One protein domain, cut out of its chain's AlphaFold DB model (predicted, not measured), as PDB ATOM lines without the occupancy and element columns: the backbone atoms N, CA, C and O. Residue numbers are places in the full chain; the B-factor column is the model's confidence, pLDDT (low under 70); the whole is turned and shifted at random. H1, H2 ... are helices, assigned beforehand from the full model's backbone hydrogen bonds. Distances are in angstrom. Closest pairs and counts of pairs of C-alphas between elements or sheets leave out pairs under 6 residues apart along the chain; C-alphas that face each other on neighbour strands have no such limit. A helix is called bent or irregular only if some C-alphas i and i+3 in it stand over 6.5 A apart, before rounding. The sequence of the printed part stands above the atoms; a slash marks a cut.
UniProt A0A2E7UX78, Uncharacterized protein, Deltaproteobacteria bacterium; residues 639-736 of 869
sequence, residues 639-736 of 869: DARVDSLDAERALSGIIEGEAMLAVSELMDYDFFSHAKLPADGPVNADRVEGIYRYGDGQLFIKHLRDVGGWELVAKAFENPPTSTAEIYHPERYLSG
ATOM      1  N   ASP A 639     -48.591 -41.024 -13.754       60.50
ATOM      2  CA  ASP A 639     -47.693 -41.325 -14.874       60.50
ATOM      3  C   ASP A 639     -48.433 -42.025 -16.028       60.50
ATOM      4  O   ASP A 639     -48.254 -41.694 -17.193       60.50
ATOM      5  N   ALA A 640     -49.394 -42.899 -15.717       50.28
ATOM      6  CA  ALA A 640     -50.224 -43.550 -16.733       50.28
ATOM      7  C   ALA A 640     -51.188 -42.601 -17.489       50.28
ATOM      8  O   ALA A 640     -51.813 -43.021 -18.462       50.28
ATOM      9  N   ARG A 641     -51.355 -41.348 -17.034       68.06
ATOM     10  CA  ARG A 641     -52.306 -40.363 -17.589       68.06
ATOM     11  C   ARG A 641     -51.671 -39.331 -18.529       68.06
ATOM     12  O   ARG A 641     -52.414 -38.530 -19.095       68.06
ATOM     13  N   VAL A 642     -50.343 -39.305 -18.679       72.00
ATOM     14  CA  VAL A 642     -49.665 -38.372 -19.595       72.00
ATOM     15  C   VAL A 642     -49.598 -38.936 -21.019       72.00
ATOM     16  O   VAL A 642     -49.391 -40.126 -21.222       72.00
ATOM     17  N   ASP A 643     -49.783 -38.069 -22.015       72.69
ATOM     18  CA  ASP A 643     -50.002 -38.428 -23.427       72.69
ATOM     19  C   ASP A 643     -48.903 -37.905 -24.378       72.69
ATOM     20  O   ASP A 643     -48.992 -38.038 -25.602       72.69
ATOM     21  N   SER A 644     -47.866 -37.268 -23.827       81.44
ATOM     22  CA  SER A 644     -46.739 -36.716 -24.580       81.44
ATOM     23  C   SER A 644     -45.479 -36.616 -23.726       81.44
ATOM     24  O   SER A 644     -45.548 -36.454 -22.505       81.44
ATOM     25  N   LEU A 645     -44.314 -36.613 -24.380       82.88
ATOM     26  CA  LEU A 645     -43.019 -36.442 -23.707       82.88
ATOM     27  C   LEU A 645     -42.908 -35.100 -22.963       82.88
ATOM     28  O   LEU A 645     -42.188 -34.994 -21.970       82.88
ATOM     29  N   ASP A 646     -43.585 -34.052 -23.442       92.31
ATOM     30  CA  ASP A 646     -43.645 -32.753 -22.764       92.31
ATOM     31  C   ASP A 646     -44.501 -32.808 -21.487       92.31
ATOM     32  O   ASP A 646     -44.093 -32.267 -20.456       92.31
ATOM     33  N   ALA A 647     -45.648 -33.495 -21.535       88.50
ATOM     34  CA  ALA A 647     -46.516 -33.700 -20.376       88.50
ATOM     35  C   ALA A 647     -45.851 -34.592 -19.316       88.50
ATOM     36  O   ALA A 647     -45.868 -34.248 -18.135       88.50
ATOM     37  N   GLU A 648     -45.175 -35.669 -19.728       86.75
ATOM     38  CA  GLU A 648     -44.371 -36.522 -18.837       86.75
ATOM     39  C   GLU A 648     -43.298 -35.699 -18.108       86.75
ATOM     40  O   GLU A 648     -43.150 -35.759 -16.883       86.75
ATOM     41  N   ARG A 649     -42.583 -34.832 -18.841       92.19
ATOM     42  CA  ARG A 649     -41.573 -33.953 -18.234       92.19
ATOM     43  C   ARG A 649     -42.188 -32.926 -17.288       92.19
ATOM     44  O   ARG A 649     -41.587 -32.635 -16.255       92.19
ATOM     45  N   ALA A 650     -43.356 -32.381 -17.619       94.06
ATOM     46  CA  ALA A 650     -44.077 -31.443 -16.765       94.06
ATOM     47  C   ALA A 650     -44.547 -32.100 -15.457       94.06
ATOM     48  O   ALA A 650     -44.357 -31.518 -14.384       94.06
ATOM     49  N   LEU A 651     -45.066 -33.331 -15.536       92.25
ATOM     50  CA  LEU A 651     -45.428 -34.151 -14.380       92.25
ATOM     51  C   LEU A 651     -44.202 -34.445 -13.503       92.25
ATOM     52  O   LEU A 651     -44.226 -34.198 -12.294       92.25
ATOM     53  N   SER A 652     -43.086 -34.862 -14.107       87.88
ATOM     54  CA  SER A 652     -41.820 -35.030 -13.382       87.88
ATOM     55  C   SER A 652     -41.376 -33.725 -12.700       87.88
ATOM     56  O   SER A 652     -40.902 -33.749 -11.567       87.88
ATOM     57  N   GLY A 653     -41.593 -32.573 -13.342       92.06
ATOM     58  CA  GLY A 653     -41.304 -31.255 -12.777       92.06
ATOM     59  C   GLY A 653     -42.075 -30.941 -11.491       92.06
ATOM     60  O   GLY A 653     -41.483 -30.399 -10.557       92.06
ATOM     61  N   ILE A 654     -43.364 -31.286 -11.396       95.25
ATOM     62  CA  ILE A 654     -44.128 -31.060 -10.154       95.25
ATOM     63  C   ILE A 654     -43.750 -32.052  -9.048       95.25
ATOM     64  O   ILE A 654     -43.644 -31.642  -7.892       95.25
ATOM     65  N   ILE A 655     -43.486 -33.316  -9.402       90.75
ATOM     66  CA  ILE A 655     -43.108 -34.372  -8.450       90.75
ATOM     67  C   ILE A 655     -41.756 -34.036  -7.809       90.75
ATOM     68  O   ILE A 655     -41.664 -33.874  -6.589       90.75
ATOM     69  N   GLU A 656     -40.726 -33.851  -8.636       89.62
ATOM     70  CA  GLU A 656     -39.356 -33.568  -8.189       89.62
ATOM     71  C   GLU A 656     -39.213 -32.163  -7.604       89.62
ATOM     72  O   GLU A 656     -38.451 -31.935  -6.660       89.62
ATOM     73  N   GLY A 657     -39.964 -31.206  -8.146       92.62
ATOM     74  CA  GLY A 657     -39.948 -29.823  -7.699       92.62
ATOM     75  C   GLY A 657     -40.477 -29.649  -6.281       92.62
ATOM     76  O   GLY A 657     -39.911 -28.881  -5.500       92.62
ATOM     77  N   GLU A 658     -41.545 -30.361  -5.918       95.44
ATOM     78  CA  GLU A 658     -42.122 -30.278  -4.575       95.44
ATOM     79  C   GLU A 658     -41.203 -30.931  -3.533       95.44
ATOM     80  O   GLU A 658     -40.957 -30.329  -2.481       95.44
ATOM     81  N   ALA A 659     -40.607 -32.083  -3.865       91.31
ATOM     82  CA  ALA A 659     -39.594 -32.738  -3.039       91.31
ATOM     83  C   ALA A 659     -38.362 -31.841  -2.826       91.31
ATOM     84  O   ALA A 659     -37.928 -31.614  -1.689       91.31
ATOM     85  N   MET A 660     -37.855 -31.222  -3.896       91.50
ATOM     86  CA  MET A 660     -36.716 -30.310  -3.805       91.50
ATOM     87  C   MET A 660     -37.052 -29.027  -3.023       91.50
ATOM     88  O   MET A 660     -36.210 -28.517  -2.275       91.50
ATOM     89  N   LEU A 661     -38.288 -28.517  -3.119       94.81
ATOM     90  CA  LEU A 661     -38.734 -27.378  -2.312       94.81
ATOM     91  C   LEU A 661     -38.681 -27.696  -0.812       94.81
ATOM     92  O   LEU A 661     -38.198 -26.863  -0.037       94.81
ATOM     93  N   ALA A 662     -39.122 -28.895  -0.422       93.06
ATOM     94  CA  ALA A 662     -39.055 -29.360   0.959       93.06
ATOM     95  C   ALA A 662     -37.600 -29.415   1.452       93.06
ATOM     96  O   ALA A 662     -37.288 -28.854   2.506       93.06
ATOM     97  N   VAL A 663     -36.685 -29.992   0.662       88.50
ATOM     98  CA  VAL A 663     -35.243 -30.024   0.976       88.50
ATOM     99  C   VAL A 663     -34.685 -28.608   1.144       88.50
ATOM    100  O   VAL A 663     -33.994 -28.325   2.126       88.50
ATOM    101  N   SER A 664     -34.988 -27.696   0.219       89.06
ATOM    102  CA  SER A 664     -34.506 -26.315   0.277       89.06
ATOM    103  C   SER A 664     -34.936 -25.581   1.542       89.06
ATOM    104  O   SER A 664     -34.106 -24.913   2.163       89.06
ATOM    105  N   GLU A 665     -36.205 -25.687   1.928       93.31
ATOM    106  CA  GLU A 665     -36.752 -24.919   3.049       93.31
ATOM    107  C   GLU A 665     -36.451 -25.551   4.408       93.31
ATOM    108  O   GLU A 665     -36.132 -24.832   5.357       93.31
ATOM    109  N   LEU A 666     -36.490 -26.881   4.508       91.50
ATOM    110  CA  LEU A 666     -36.242 -27.584   5.766       91.50
ATOM    111  C   LEU A 666     -34.749 -27.718   6.090       91.50
ATOM    112  O   LEU A 666     -34.390 -27.836   7.262       91.50
ATOM    113  N   MET A 667     -33.867 -27.657   5.084       86.75
ATOM    114  CA  MET A 667     -32.413 -27.788   5.278       86.75
ATOM    115  C   MET A 667     -31.603 -26.531   4.959       86.75
ATOM    116  O   MET A 667     -30.362 -26.596   4.945       86.75
ATOM    117  N   ASP A 668     -32.275 -25.406   4.695       86.62
ATOM    118  CA  ASP A 668     -31.649 -24.151   4.255       86.62
ATOM    119  C   ASP A 668     -30.666 -24.407   3.094       86.62
ATOM    120  O   ASP A 668     -29.476 -24.059   3.122       86.62
ATOM    121  N   TYR A 669     -31.138 -25.179   2.110       85.00
ATOM    122  CA  TYR A 669     -30.347 -25.603   0.963       85.00
ATOM    123  C   TYR A 669     -30.656 -24.736  -0.258       85.00
ATOM    124  O   TYR A 669     -31.753 -24.758  -0.813       85.00
ATOM    125  N   ASP A 670     -29.645 -23.996  -0.707       82.31
ATOM    126  CA  ASP A 670     -29.708 -23.186  -1.919       82.31
ATOM    127  C   ASP A 670     -29.288 -24.018  -3.143       82.31
ATOM    128  O   ASP A 670     -28.105 -24.062  -3.516       82.31
ATOM    129  N   PHE A 671     -30.265 -24.674  -3.776       82.56
ATOM    130  CA  PHE A 671     -30.076 -25.404  -5.034       82.56
ATOM    131  C   PHE A 671     -29.481 -24.500  -6.129       82.56
ATOM    132  O   PHE A 671     -28.492 -24.855  -6.779       82.56
ATOM    133  N   PHE A 672     -30.001 -23.277  -6.273       82.62
ATOM    134  CA  PHE A 672     -29.631 -22.329  -7.332       82.62
ATOM    135  C   PHE A 672     -28.177 -21.851  -7.258       82.62
ATOM    136  O   PHE A 672     -27.567 -21.523  -8.284       82.62
ATOM    137  N   SER A 673     -27.567 -21.856  -6.070       79.88
ATOM    138  CA  SER A 673     -26.137 -21.554  -5.939       79.88
ATOM    139  C   SER A 673     -25.233 -22.563  -6.669       79.88
ATOM    140  O   SER A 673     -24.162 -22.167  -7.150       79.88
ATOM    141  N   HIS A 674     -25.692 -23.810  -6.837       74.75
ATOM    142  CA  HIS A 674     -24.970 -24.928  -7.463       74.75
ATOM    143  C   HIS A 674     -25.509 -25.291  -8.864       74.75
ATOM    144  O   HIS A 674     -24.762 -25.771  -9.725       74.75
ATOM    145  N   ALA A 675     -26.782 -24.994  -9.125       79.88
ATOM    146  CA  ALA A 675     -27.522 -25.267 -10.357       79.88
ATOM    147  C   ALA A 675     -27.200 -24.284 -11.505       79.88
ATOM    148  O   ALA A 675     -28.079 -23.761 -12.184       79.88
ATOM    149  N   LYS A 676     -25.911 -23.993 -11.724       78.50
ATOM    150  CA  LYS A 676     -25.459 -23.059 -12.766       78.50
ATOM    151  C   LYS A 676     -25.013 -23.799 -14.016       78.50
ATOM    152  O   LYS A 676     -24.178 -24.702 -13.946       78.50
ATOM    153  N   LEU A 677     -25.520 -23.364 -15.164       81.81
ATOM    154  CA  LEU A 677     -24.953 -23.735 -16.453       81.81
ATOM    155  C   LEU A 677     -23.629 -22.989 -16.674       81.81
ATOM    156  O   LEU A 677     -23.481 -21.851 -16.214       81.81
ATOM    157  N   PRO A 678     -22.650 -23.608 -17.356       80.31
ATOM    158  CA  PRO A 678     -21.417 -22.916 -17.698       80.31
ATOM    159  C   PRO A 678     -21.726 -21.700 -18.586       80.31
ATOM    160  O   PRO A 678     -22.646 -21.734 -19.402       80.31
ATOM    161  N   ALA A 679     -20.972 -20.608 -18.421       75.88
ATOM    162  CA  ALA A 679     -21.144 -19.415 -19.254       75.88
ATOM    163  C   ALA A 679     -20.727 -19.689 -20.710       75.88
ATOM    164  O   ALA A 679     -21.454 -19.336 -21.633       75.88
ATOM    165  N   ASP A 680     -19.624 -20.423 -20.887       75.00
ATOM    166  CA  ASP A 680     -19.048 -20.814 -22.175       75.00
ATOM    167  C   ASP A 680     -18.934 -22.344 -22.281       75.00
ATOM    168  O   ASP A 680     -18.832 -23.039 -21.270       75.00
ATOM    169  N   GLY A 681     -18.906 -22.880 -23.504       73.06
ATOM    170  CA  GLY A 681     -18.702 -24.313 -23.754       73.06
ATOM    171  C   GLY A 681     -19.981 -25.172 -23.761       73.06
ATOM    172  O   GLY A 681     -21.094 -24.635 -23.654       73.06
ATOM    173  N   PRO A 682     -19.823 -26.498 -23.955       72.31
ATOM    174  CA  PRO A 682     -20.934 -27.427 -24.139       72.31
ATOM    175  C   PRO A 682     -21.754 -27.595 -22.858       72.31
ATOM    176  O   PRO A 682     -21.226 -27.548 -21.746       72.31
ATOM    177  N   VAL A 683     -23.054 -27.817 -23.033       80.12
ATOM    178  CA  VAL A 683     -23.993 -28.107 -21.945       80.12
ATOM    179  C   VAL A 683     -24.232 -29.606 -21.889       80.12
ATOM    180  O   VAL A 683     -24.379 -30.255 -22.920       80.12
ATOM    181  N   ASN A 684     -24.249 -30.152 -20.679       80.88
ATOM    182  CA  ASN A 684     -24.659 -31.527 -20.434       80.88
ATOM    183  C   ASN A 684     -26.193 -31.559 -20.285       80.88
ATOM    184  O   ASN A 684     -26.733 -30.775 -19.502       80.88
ATOM    185  N   ALA A 685     -26.863 -32.424 -21.050       78.69
ATOM    186  CA  ALA A 685     -28.322 -32.523 -21.083       78.69
ATOM    187  C   ALA A 685     -28.908 -32.963 -19.733       78.69
ATOM    188  O   ALA A 685     -29.781 -32.268 -19.220       78.69
ATOM    189  N   ASP A 686     -28.342 -33.998 -19.108       73.50
ATOM    190  CA  ASP A 686     -28.746 -34.485 -17.778       73.50
ATOM    191  C   ASP A 686     -28.699 -33.367 -16.725       73.50
ATOM    192  O   ASP A 686     -29.560 -33.259 -15.853       73.50
ATOM    193  N   ARG A 687     -27.712 -32.465 -16.824       80.12
ATOM    194  CA  ARG A 687     -27.611 -31.302 -15.936       80.12
ATOM    195  C   ARG A 687     -28.729 -30.292 -16.173       80.12
ATOM    196  O   ARG A 687     -29.193 -29.702 -15.204       80.12
ATOM    197  N   VAL A 688     -29.128 -30.040 -17.418       85.25
ATOM    198  CA  VAL A 688     -30.257 -29.133 -17.702       85.25
ATOM    199  C   VAL A 688     -31.558 -29.749 -17.222       85.25
ATOM    200  O   VAL A 688     -32.361 -29.055 -16.608       85.25
ATOM    201  N   GLU A 689     -31.732 -31.044 -17.455       84.56
ATOM    202  CA  GLU A 689     -32.879 -31.805 -16.982       84.56
ATOM    203  C   GLU A 689     -32.994 -31.767 -15.453       84.56
ATOM    204  O   GLU A 689     -34.057 -31.439 -14.935       84.56
ATOM    205  N   GLY A 690     -31.888 -31.958 -14.728       77.62
ATOM    206  CA  GLY A 690     -31.867 -31.782 -13.275       77.62
ATOM    207  C   GLY A 690     -32.175 -30.346 -12.832       77.62
ATOM    208  O   GLY A 690     -32.913 -30.146 -11.875       77.62
ATOM    209  N   ILE A 691     -31.658 -29.324 -13.528       87.19
ATOM    210  CA  ILE A 691     -31.994 -27.915 -13.230       87.19
ATOM    211  C   ILE A 691     -33.488 -27.653 -13.438       87.19
ATOM    212  O   ILE A 691     -34.086 -26.931 -12.646       87.19
ATOM    213  N   TYR A 692     -34.084 -28.248 -14.466       93.62
ATOM    214  CA  TYR A 692     -35.506 -28.122 -14.743       93.62
ATOM    215  C   TYR A 692     -36.361 -28.809 -13.671       93.62
ATOM    216  O   TYR A 692     -37.159 -28.139 -13.016       93.62
ATOM    217  N   ARG A 693     -36.151 -30.112 -13.441       86.00
ATOM    218  CA  ARG A 693     -36.941 -30.912 -12.489       86.00
ATOM    219  C   ARG A 693     -36.845 -30.358 -11.065       86.00
ATOM    220  O   ARG A 693     -37.857 -30.046 -10.449       86.00
ATOM    221  N   TYR A 694     -35.622 -30.150 -10.577       84.38
ATOM    222  CA  TYR A 694     -35.371 -29.727  -9.197       84.38
ATOM    223  C   TYR A 694     -35.430 -28.206  -9.002       84.38
ATOM    224  O   TYR A 694     -35.701 -27.738  -7.906       84.38
ATOM    225  N   GLY A 695     -35.157 -27.410 -10.038       90.00
ATOM    226  CA  GLY A 695     -35.117 -25.949  -9.940       90.00
ATOM    227  C   GLY A 695     -36.408 -25.289 -10.403       90.00
ATOM    228  O   GLY A 695     -37.099 -24.659  -9.606       90.00
ATOM    229  N   ASP A 696     -36.729 -25.407 -11.692       93.44
ATOM    230  CA  ASP A 696     -37.931 -24.783 -12.259       93.44
ATOM    231  C   ASP A 696     -39.214 -25.398 -11.672       93.44
ATOM    232  O   ASP A 696     -40.121 -24.658 -11.287       93.44
ATOM    233  N   GLY A 697     -39.247 -26.722 -11.477       93.62
ATOM    234  CA  GLY A 697     -40.317 -27.413 -10.751       93.62
ATOM    235  C   GLY A 697     -40.517 -26.877  -9.328       93.62
ATOM    236  O   GLY A 697     -41.632 -26.551  -8.920       93.62
ATOM    237  N   GLN A 698     -39.424 -26.681  -8.584       94.50
ATOM    238  CA  GLN A 698     -39.466 -26.098  -7.240       94.50
ATOM    239  C   GLN A 698     -40.031 -24.668  -7.243       94.50
ATOM    240  O   GLN A 698     -40.793 -24.294  -6.343       94.50
ATOM    241  N   LEU A 699     -39.670 -23.848  -8.236       93.25
ATOM    242  CA  LEU A 699     -40.210 -22.492  -8.379       93.25
ATOM    243  C   LEU A 699     -41.705 -22.507  -8.706       93.25
ATOM    244  O   LEU A 699     -42.444 -21.689  -8.151       93.25
ATOM    245  N   PHE A 700     -42.152 -23.440  -9.547       97.62
ATOM    246  CA  PHE A 700     -43.563 -23.633  -9.873       97.62
ATOM    247  C   PHE A 700     -44.388 -23.985  -8.631       97.62
ATOM    248  O   PHE A 700     -45.337 -23.274  -8.297       97.62
ATOM    249  N   ILE A 701     -43.976 -25.009  -7.879       97.94
ATOM    250  CA  ILE A 701     -44.659 -25.430  -6.646       97.94
ATOM    251  C   ILE A 701     -44.712 -24.289  -5.632       97.94
ATOM    252  O   ILE A 701     -45.765 -24.008  -5.052       97.94
ATOM    253  N   LYS A 702     -43.588 -23.584  -5.445       95.81
ATOM    254  CA  LYS A 702     -43.529 -22.424  -4.556       95.81
ATOM    255  C   LYS A 702     -44.513 -21.339  -4.984       95.81
ATOM    256  O   LYS A 702     -45.203 -20.785  -4.134       95.81
ATOM    257  N   HIS A 703     -44.606 -21.056  -6.282       96.19
ATOM    258  CA  HIS A 703     -45.548 -20.076  -6.807       96.19
ATOM    259  C   HIS A 703     -47.004 -20.471  -6.525       96.19
ATOM    260  O   HIS A 703     -47.771 -19.644  -6.031       96.19
ATOM    261  N   LEU A 704     -47.381 -21.731  -6.778       97.06
ATOM    262  CA  LEU A 704     -48.727 -22.222  -6.473       97.06
ATOM    263  C   LEU A 704     -49.048 -22.095  -4.980       97.06
ATOM    264  O   LEU A 704     -50.109 -21.581  -4.617       97.06
ATOM    265  N   ARG A 705     -48.109 -22.487  -4.113       97.38
ATOM    266  CA  ARG A 705     -48.268 -22.370  -2.660       97.38
ATOM    267  C   ARG A 705     -48.410 -20.916  -2.209       97.38
ATOM    268  O   ARG A 705     -49.278 -20.620  -1.394       97.38
ATOM    269  N   ASP A 706     -47.597 -20.005  -2.738       96.25
ATOM    270  CA  ASP A 706     -47.626 -18.588  -2.359       96.25
ATOM    271  C   ASP A 706     -48.935 -17.897  -2.807       96.25
ATOM    272  O   ASP A 706     -49.391 -16.953  -2.155       96.25
ATOM    273  N   VAL A 707     -49.557 -18.366  -3.897       95.31
ATOM    274  CA  VAL A 707     -50.805 -17.807  -4.447       95.31
ATOM    275  C   VAL A 707     -52.060 -18.417  -3.819       95.31
ATOM    276  O   VAL A 707     -53.003 -17.685  -3.515       95.31
ATOM    277  N   GLY A 708     -52.105 -19.739  -3.647       90.38
ATOM    278  CA  GLY A 708     -53.324 -20.466  -3.264       90.38
ATOM    279  C   GLY A 708     -53.123 -21.536  -2.195       90.38
ATOM    280  O   GLY A 708     -54.014 -22.358  -1.991       90.38
ATOM    281  N   GLY A 709     -51.982 -21.526  -1.506       95.00
ATOM    282  CA  GLY A 709     -51.667 -22.473  -0.441       95.00
ATOM    283  C   GLY A 709     -51.484 -23.908  -0.935       95.00
ATOM    284  O   GLY A 709     -51.416 -24.192  -2.132       95.00
ATOM    285  N   TRP A 710     -51.422 -24.835   0.018       95.19
ATOM    286  CA  TRP A 710     -51.246 -26.264  -0.245       95.19
ATOM    287  C   TRP A 710     -52.405 -26.910  -1.006       95.19
ATOM    288  O   TRP A 710     -52.192 -27.894  -1.712       95.19
ATOM    289  N   GLU A 711     -53.606 -26.334  -0.919       94.06
ATOM    290  CA  GLU A 711     -54.767 -26.774  -1.698       94.06
ATOM    291  C   GLU A 711     -54.535 -26.610  -3.204       94.06
ATOM    292  O   GLU A 711     -54.906 -27.477  -3.992       94.06
ATOM    293  N   LEU A 712     -53.912 -25.506  -3.622       93.19
ATOM    294  CA  LEU A 712     -53.625 -25.269  -5.034       93.19
ATOM    295  C   LEU A 712     -52.512 -26.187  -5.550       93.19
ATOM    296  O   LEU A 712     -52.576 -26.630  -6.694       93.19
ATOM    297  N   VAL A 713     -51.532 -26.509  -4.703       95.81
ATOM    298  CA  VAL A 713     -50.501 -27.503  -5.029       95.81
ATOM    299  C   VAL A 713     -51.126 -28.892  -5.179       95.81
ATOM    300  O   VAL A 713     -50.881 -29.551  -6.180       95.81
ATOM    301  N   ALA A 714     -52.001 -29.313  -4.257       94.00
ATOM    302  CA  ALA A 714     -52.719 -30.588  -4.365       94.00
ATOM    303  C   ALA A 714     -53.553 -30.686  -5.657       94.00
ATOM    304  O   ALA A 714     -53.522 -31.707  -6.337       94.00
ATOM    305  N   LYS A 715     -54.212 -29.594  -6.068       91.88
ATOM    306  CA  LYS A 715     -54.931 -29.542  -7.352       91.88
ATOM    307  C   LYS A 715     -54.035 -29.740  -8.570       91.88
ATOM    308  O   LYS A 715     -54.534 -30.221  -9.579       91.88
ATOM    309  N   ALA A 716     -52.756 -29.371  -8.493       91.69
ATOM    310  CA  ALA A 716     -51.792 -29.643  -9.558       91.69
ATOM    311  C   ALA A 716     -51.384 -31.115  -9.639       91.69
ATOM    312  O   ALA A 716     -50.958 -31.546 -10.695       91.69
ATOM    313  N   PHE A 717     -51.569 -31.909  -8.584       90.44
ATOM    314  CA  PHE A 717     -51.462 -33.366  -8.686       90.44
ATOM    315  C   PHE A 717     -52.760 -33.996  -9.202       90.44
ATOM    316  O   PHE A 717     -52.713 -34.983  -9.917       90.44
ATOM    317  N   GLU A 718     -53.923 -33.413  -8.906       90.00
ATOM    318  CA  GLU A 718     -55.196 -33.864  -9.489       90.00
ATOM    319  C   GLU A 718     -55.298 -33.549 -10.991       90.00
ATOM    320  O   GLU A 718     -55.831 -34.351 -11.754       90.00
ATOM    321  N   ASN A 719     -54.791 -32.383 -11.405       91.25
ATOM    322  CA  ASN A 719     -54.755 -31.912 -12.788       91.25
ATOM    323  C   ASN A 719     -53.330 -31.440 -13.120       91.25
ATOM    324  O   ASN A 719     -53.042 -30.245 -12.999       91.25
ATOM    325  N   PRO A 720     -52.426 -32.363 -13.491       92.56
ATOM    326  CA  PRO A 720     -51.046 -32.027 -13.807       92.56
ATOM    327  C   PRO A 720     -50.912 -30.998 -14.932       92.56
ATOM    328  O   PRO A 720     -51.750 -30.958 -15.837       92.56
ATOM    329  N   PRO A 721     -49.848 -30.175 -14.906       93.12
ATOM    330  CA  PRO A 721     -49.487 -29.367 -16.055       93.12
ATOM    331  C   PRO A 721     -49.213 -30.281 -17.252       93.12
ATOM    332  O   PRO A 721     -48.539 -31.303 -17.147       93.12
ATOM    333  N   THR A 722     -49.738 -29.880 -18.397       92.19
ATOM    334  CA  THR A 722     -49.711 -30.617 -19.669       92.19
ATOM    335  C   THR A 722     -48.497 -30.262 -20.523       92.19
ATOM    336  O   THR A 722     -48.269 -30.855 -21.573       92.19
ATOM    337  N   SER A 723     -47.709 -29.271 -20.096       93.94
ATOM    338  CA  SER A 723     -46.511 -28.830 -20.805       93.94
ATOM    339  C   SER A 723     -45.459 -28.252 -19.867       93.94
ATOM    340  O   SER A 723     -45.763 -27.528 -18.913       93.94
ATOM    341  N   THR A 724     -44.186 -28.448 -20.213       96.88
ATOM    342  CA  THR A 724     -43.051 -27.783 -19.556       96.88
ATOM    343  C   THR A 724     -43.172 -26.254 -19.561       96.88
ATOM    344  O   THR A 724     -42.618 -25.594 -18.679       96.88
ATOM    345  N   ALA A 725     -43.932 -25.674 -20.497       95.19
ATOM    346  CA  ALA A 725     -44.227 -24.242 -20.536       95.19
ATOM    347  C   ALA A 725     -45.049 -23.759 -19.327       95.19
ATOM    348  O   ALA A 725     -44.887 -22.624 -18.885       95.19
ATOM    349  N   GLU A 726     -45.915 -24.605 -18.772       95.75
ATOM    350  CA  GLU A 726     -46.699 -24.280 -17.577       95.75
ATOM    351  C   GLU A 726     -45.840 -24.306 -16.310       95.75
ATOM    352  O   GLU A 726     -46.058 -23.500 -15.409       95.75
ATOM    353  N   ILE A 727     -44.801 -25.148 -16.283       97.12
ATOM    354  CA  ILE A 727     -43.793 -25.163 -15.213       97.12
ATOM    355  C   ILE A 727     -42.934 -23.895 -15.249       97.12
ATOM    356  O   ILE A 727     -42.733 -23.246 -14.225       97.12
ATOM    357  N   TYR A 728     -42.444 -23.508 -16.432       94.19
ATOM    358  CA  TYR A 728     -41.619 -22.305 -16.580       94.19
ATOM    359  C   TYR A 728     -42.379 -20.999 -16.323       94.19
ATOM    360  O   TYR A 728     -41.759 -20.015 -15.911       94.19
ATOM    361  N   HIS A 729     -43.691 -20.991 -16.572       93.62
ATOM    362  CA  HIS A 729     -44.570 -19.825 -16.445       93.62
ATOM    363  C   HIS A 729     -45.822 -20.218 -15.647       93.62
ATOM    364  O   HIS A 729     -46.875 -20.456 -16.244       93.62
ATOM    365  N   PRO A 730     -45.741 -20.307 -14.304       93.75
ATOM    366  CA  PRO A 730     -46.833 -20.804 -13.458       93.75
ATOM    367  C   PRO A 730     -48.168 -20.063 -13.639       93.75
ATOM    368  O   PRO A 730     -49.245 -20.626 -13.438       93.75
ATOM    369  N   GLU A 731     -48.130 -18.801 -14.063       92.56
ATOM    370  CA  GLU A 731     -49.317 -18.021 -14.408       92.56
ATOM    371  C   GLU A 731     -50.136 -18.627 -15.558       92.56
ATOM    372  O   GLU A 731     -51.350 -18.417 -15.611       92.56
ATOM    373  N   ARG A 732     -49.503 -19.397 -16.456       93.06
ATOM    374  CA  ARG A 732     -50.182 -20.116 -17.542       93.06
ATOM    375  C   ARG A 732     -51.096 -21.184 -16.969       93.06
ATOM    376  O   ARG A 732     -52.303 -21.107 -17.206       93.06
ATOM    377  N   TYR A 733     -50.550 -22.046 -16.116       94.31
ATOM    378  CA  TYR A 733     -51.307 -23.063 -15.390       94.31
ATOM    379  C   TYR A 733     -52.485 -22.446 -14.617       94.31
ATOM    380  O   TYR A 733     -53.638 -22.842 -14.777       94.31
ATOM    381  N   LEU A 734     -52.230 -21.373 -13.858       92.25
ATOM    382  CA  LEU A 734     -53.262 -20.688 -13.068       92.25
ATOM    383  C   LEU A 734     -54.375 -20.048 -13.905       92.25
ATOM    384  O   LEU A 734     -55.494 -19.871 -13.420       92.25
ATOM    385  N   SER A 735     -54.070 -19.661 -15.140       91.81
ATOM    386  CA  SER A 735     -55.041 -19.059 -16.053       91.81
ATOM    387  C   SER A 735     -55.855 -20.083 -16.853       91.81
ATOM    388  O   SER A 735     -56.779 -19.676 -17.559       91.81
ATOM    389  N   GLY A 736     -55.525 -21.378 -16.753       87.56
ATOM    390  CA  GLY A 736     -56.054 -22.419 -17.639       87.56
ATOM    391  C   GLY A 736     -55.563 -22.253 -19.079       87.56
ATOM    392  O   GLY A 736     -56.318 -22.457 -20.027       87.56
TER     393      GLY A 736
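Overview. This is residues 639 to 736 of the 869 residues of an uncharacterized protein of Deltaproteobacteria bacterium (UniProt A0A2E7UX78). Two long helices, H1 and H3a, cross near their middles as an X, and H3 then bends so that its second arm, H3b, folds back on the end of H3a. The short helix H4 packs on both bars of the X, with H5 following it, while the loop of residues 678 to 686, of which 685 and 686 belong to H3a, sticks out from the body. The printed part has 98 residues with five named helices, H1 to H5 in order, and no named strand: the class is all helix. It is compact, with a radius of gyration of the C-alphas of 13.6 A and spans of 39 by 33 by 23 A.

Along the chain. Find C-alpha 645 at (-43.019, -36.442, -23.707); from there H1, residues 645 to 666, runs 31.5 A to C-alpha 666 at (-36.242, -27.584, 5.766). Next comes H2, residues 671 to 674. H3, residues 685 to 718, was assigned as one helix by its hydrogen bonds but is bent: C-alphas 707 and 710 are 9.5 A apart. Its arm H3a, residues 685 to 707, is 31.6 A long, and its arm H3b, residues 710 to 718, is 12.6 A long. Look then for H4, residues 724 to 728, and H5, residues 730 to 735, which ends with C-alpha 735 at (-55.041, -19.059, -16.053).

Arrangement. Begin at the hub: H3, taken with both arms, and H4 touch three other helices each. H3a touches H1 with its residues 692 to 702 alone, at a steep tilt of 69 degrees, only just short of about perpendicular, the same way; their closest C-alphas, Gly 657 and Gln 698, are 3.8 A apart. H3a touches H3b at a steep tilt of 51 degrees, opposite ways, with residues 701 to 705 of H3a alone; the closest C-alphas are those of Leu 704 and Val 713, at 5.8 A. H4 touches H1, where the C-alphas of Ala 650 and Thr 724 come closest at 4.7 A, and H3a, where those of Phe 700 and Ile 727 do at 5.6 A. H5 only just touches H3a, with 3 pairs of C-alphas within 8 A, the closest being Phe 700 and Pro 730 at 5.6 A. H4 and H5 touch only at the corner, with Glu 726 and Tyr 733 closest, their C-alphas 5.2 A apart. H2 is close to but not clearly touching H1 and H3a. H1 and H5 are apart. In H1, H3b, H4 and H5 every O i to N i+4 pair is within hydrogen-bond range; in H3a 17 of 19 are, and H2 is too short for such a pair.

Size, cuts and confidence. The two C-alphas farthest apart, Gly 681 and Glu 711, are 42.3 A from each other. The printed part has no cut and no long link. Mean pLDDT of the printed part is 88.0; residues 639 to 641 are under 70.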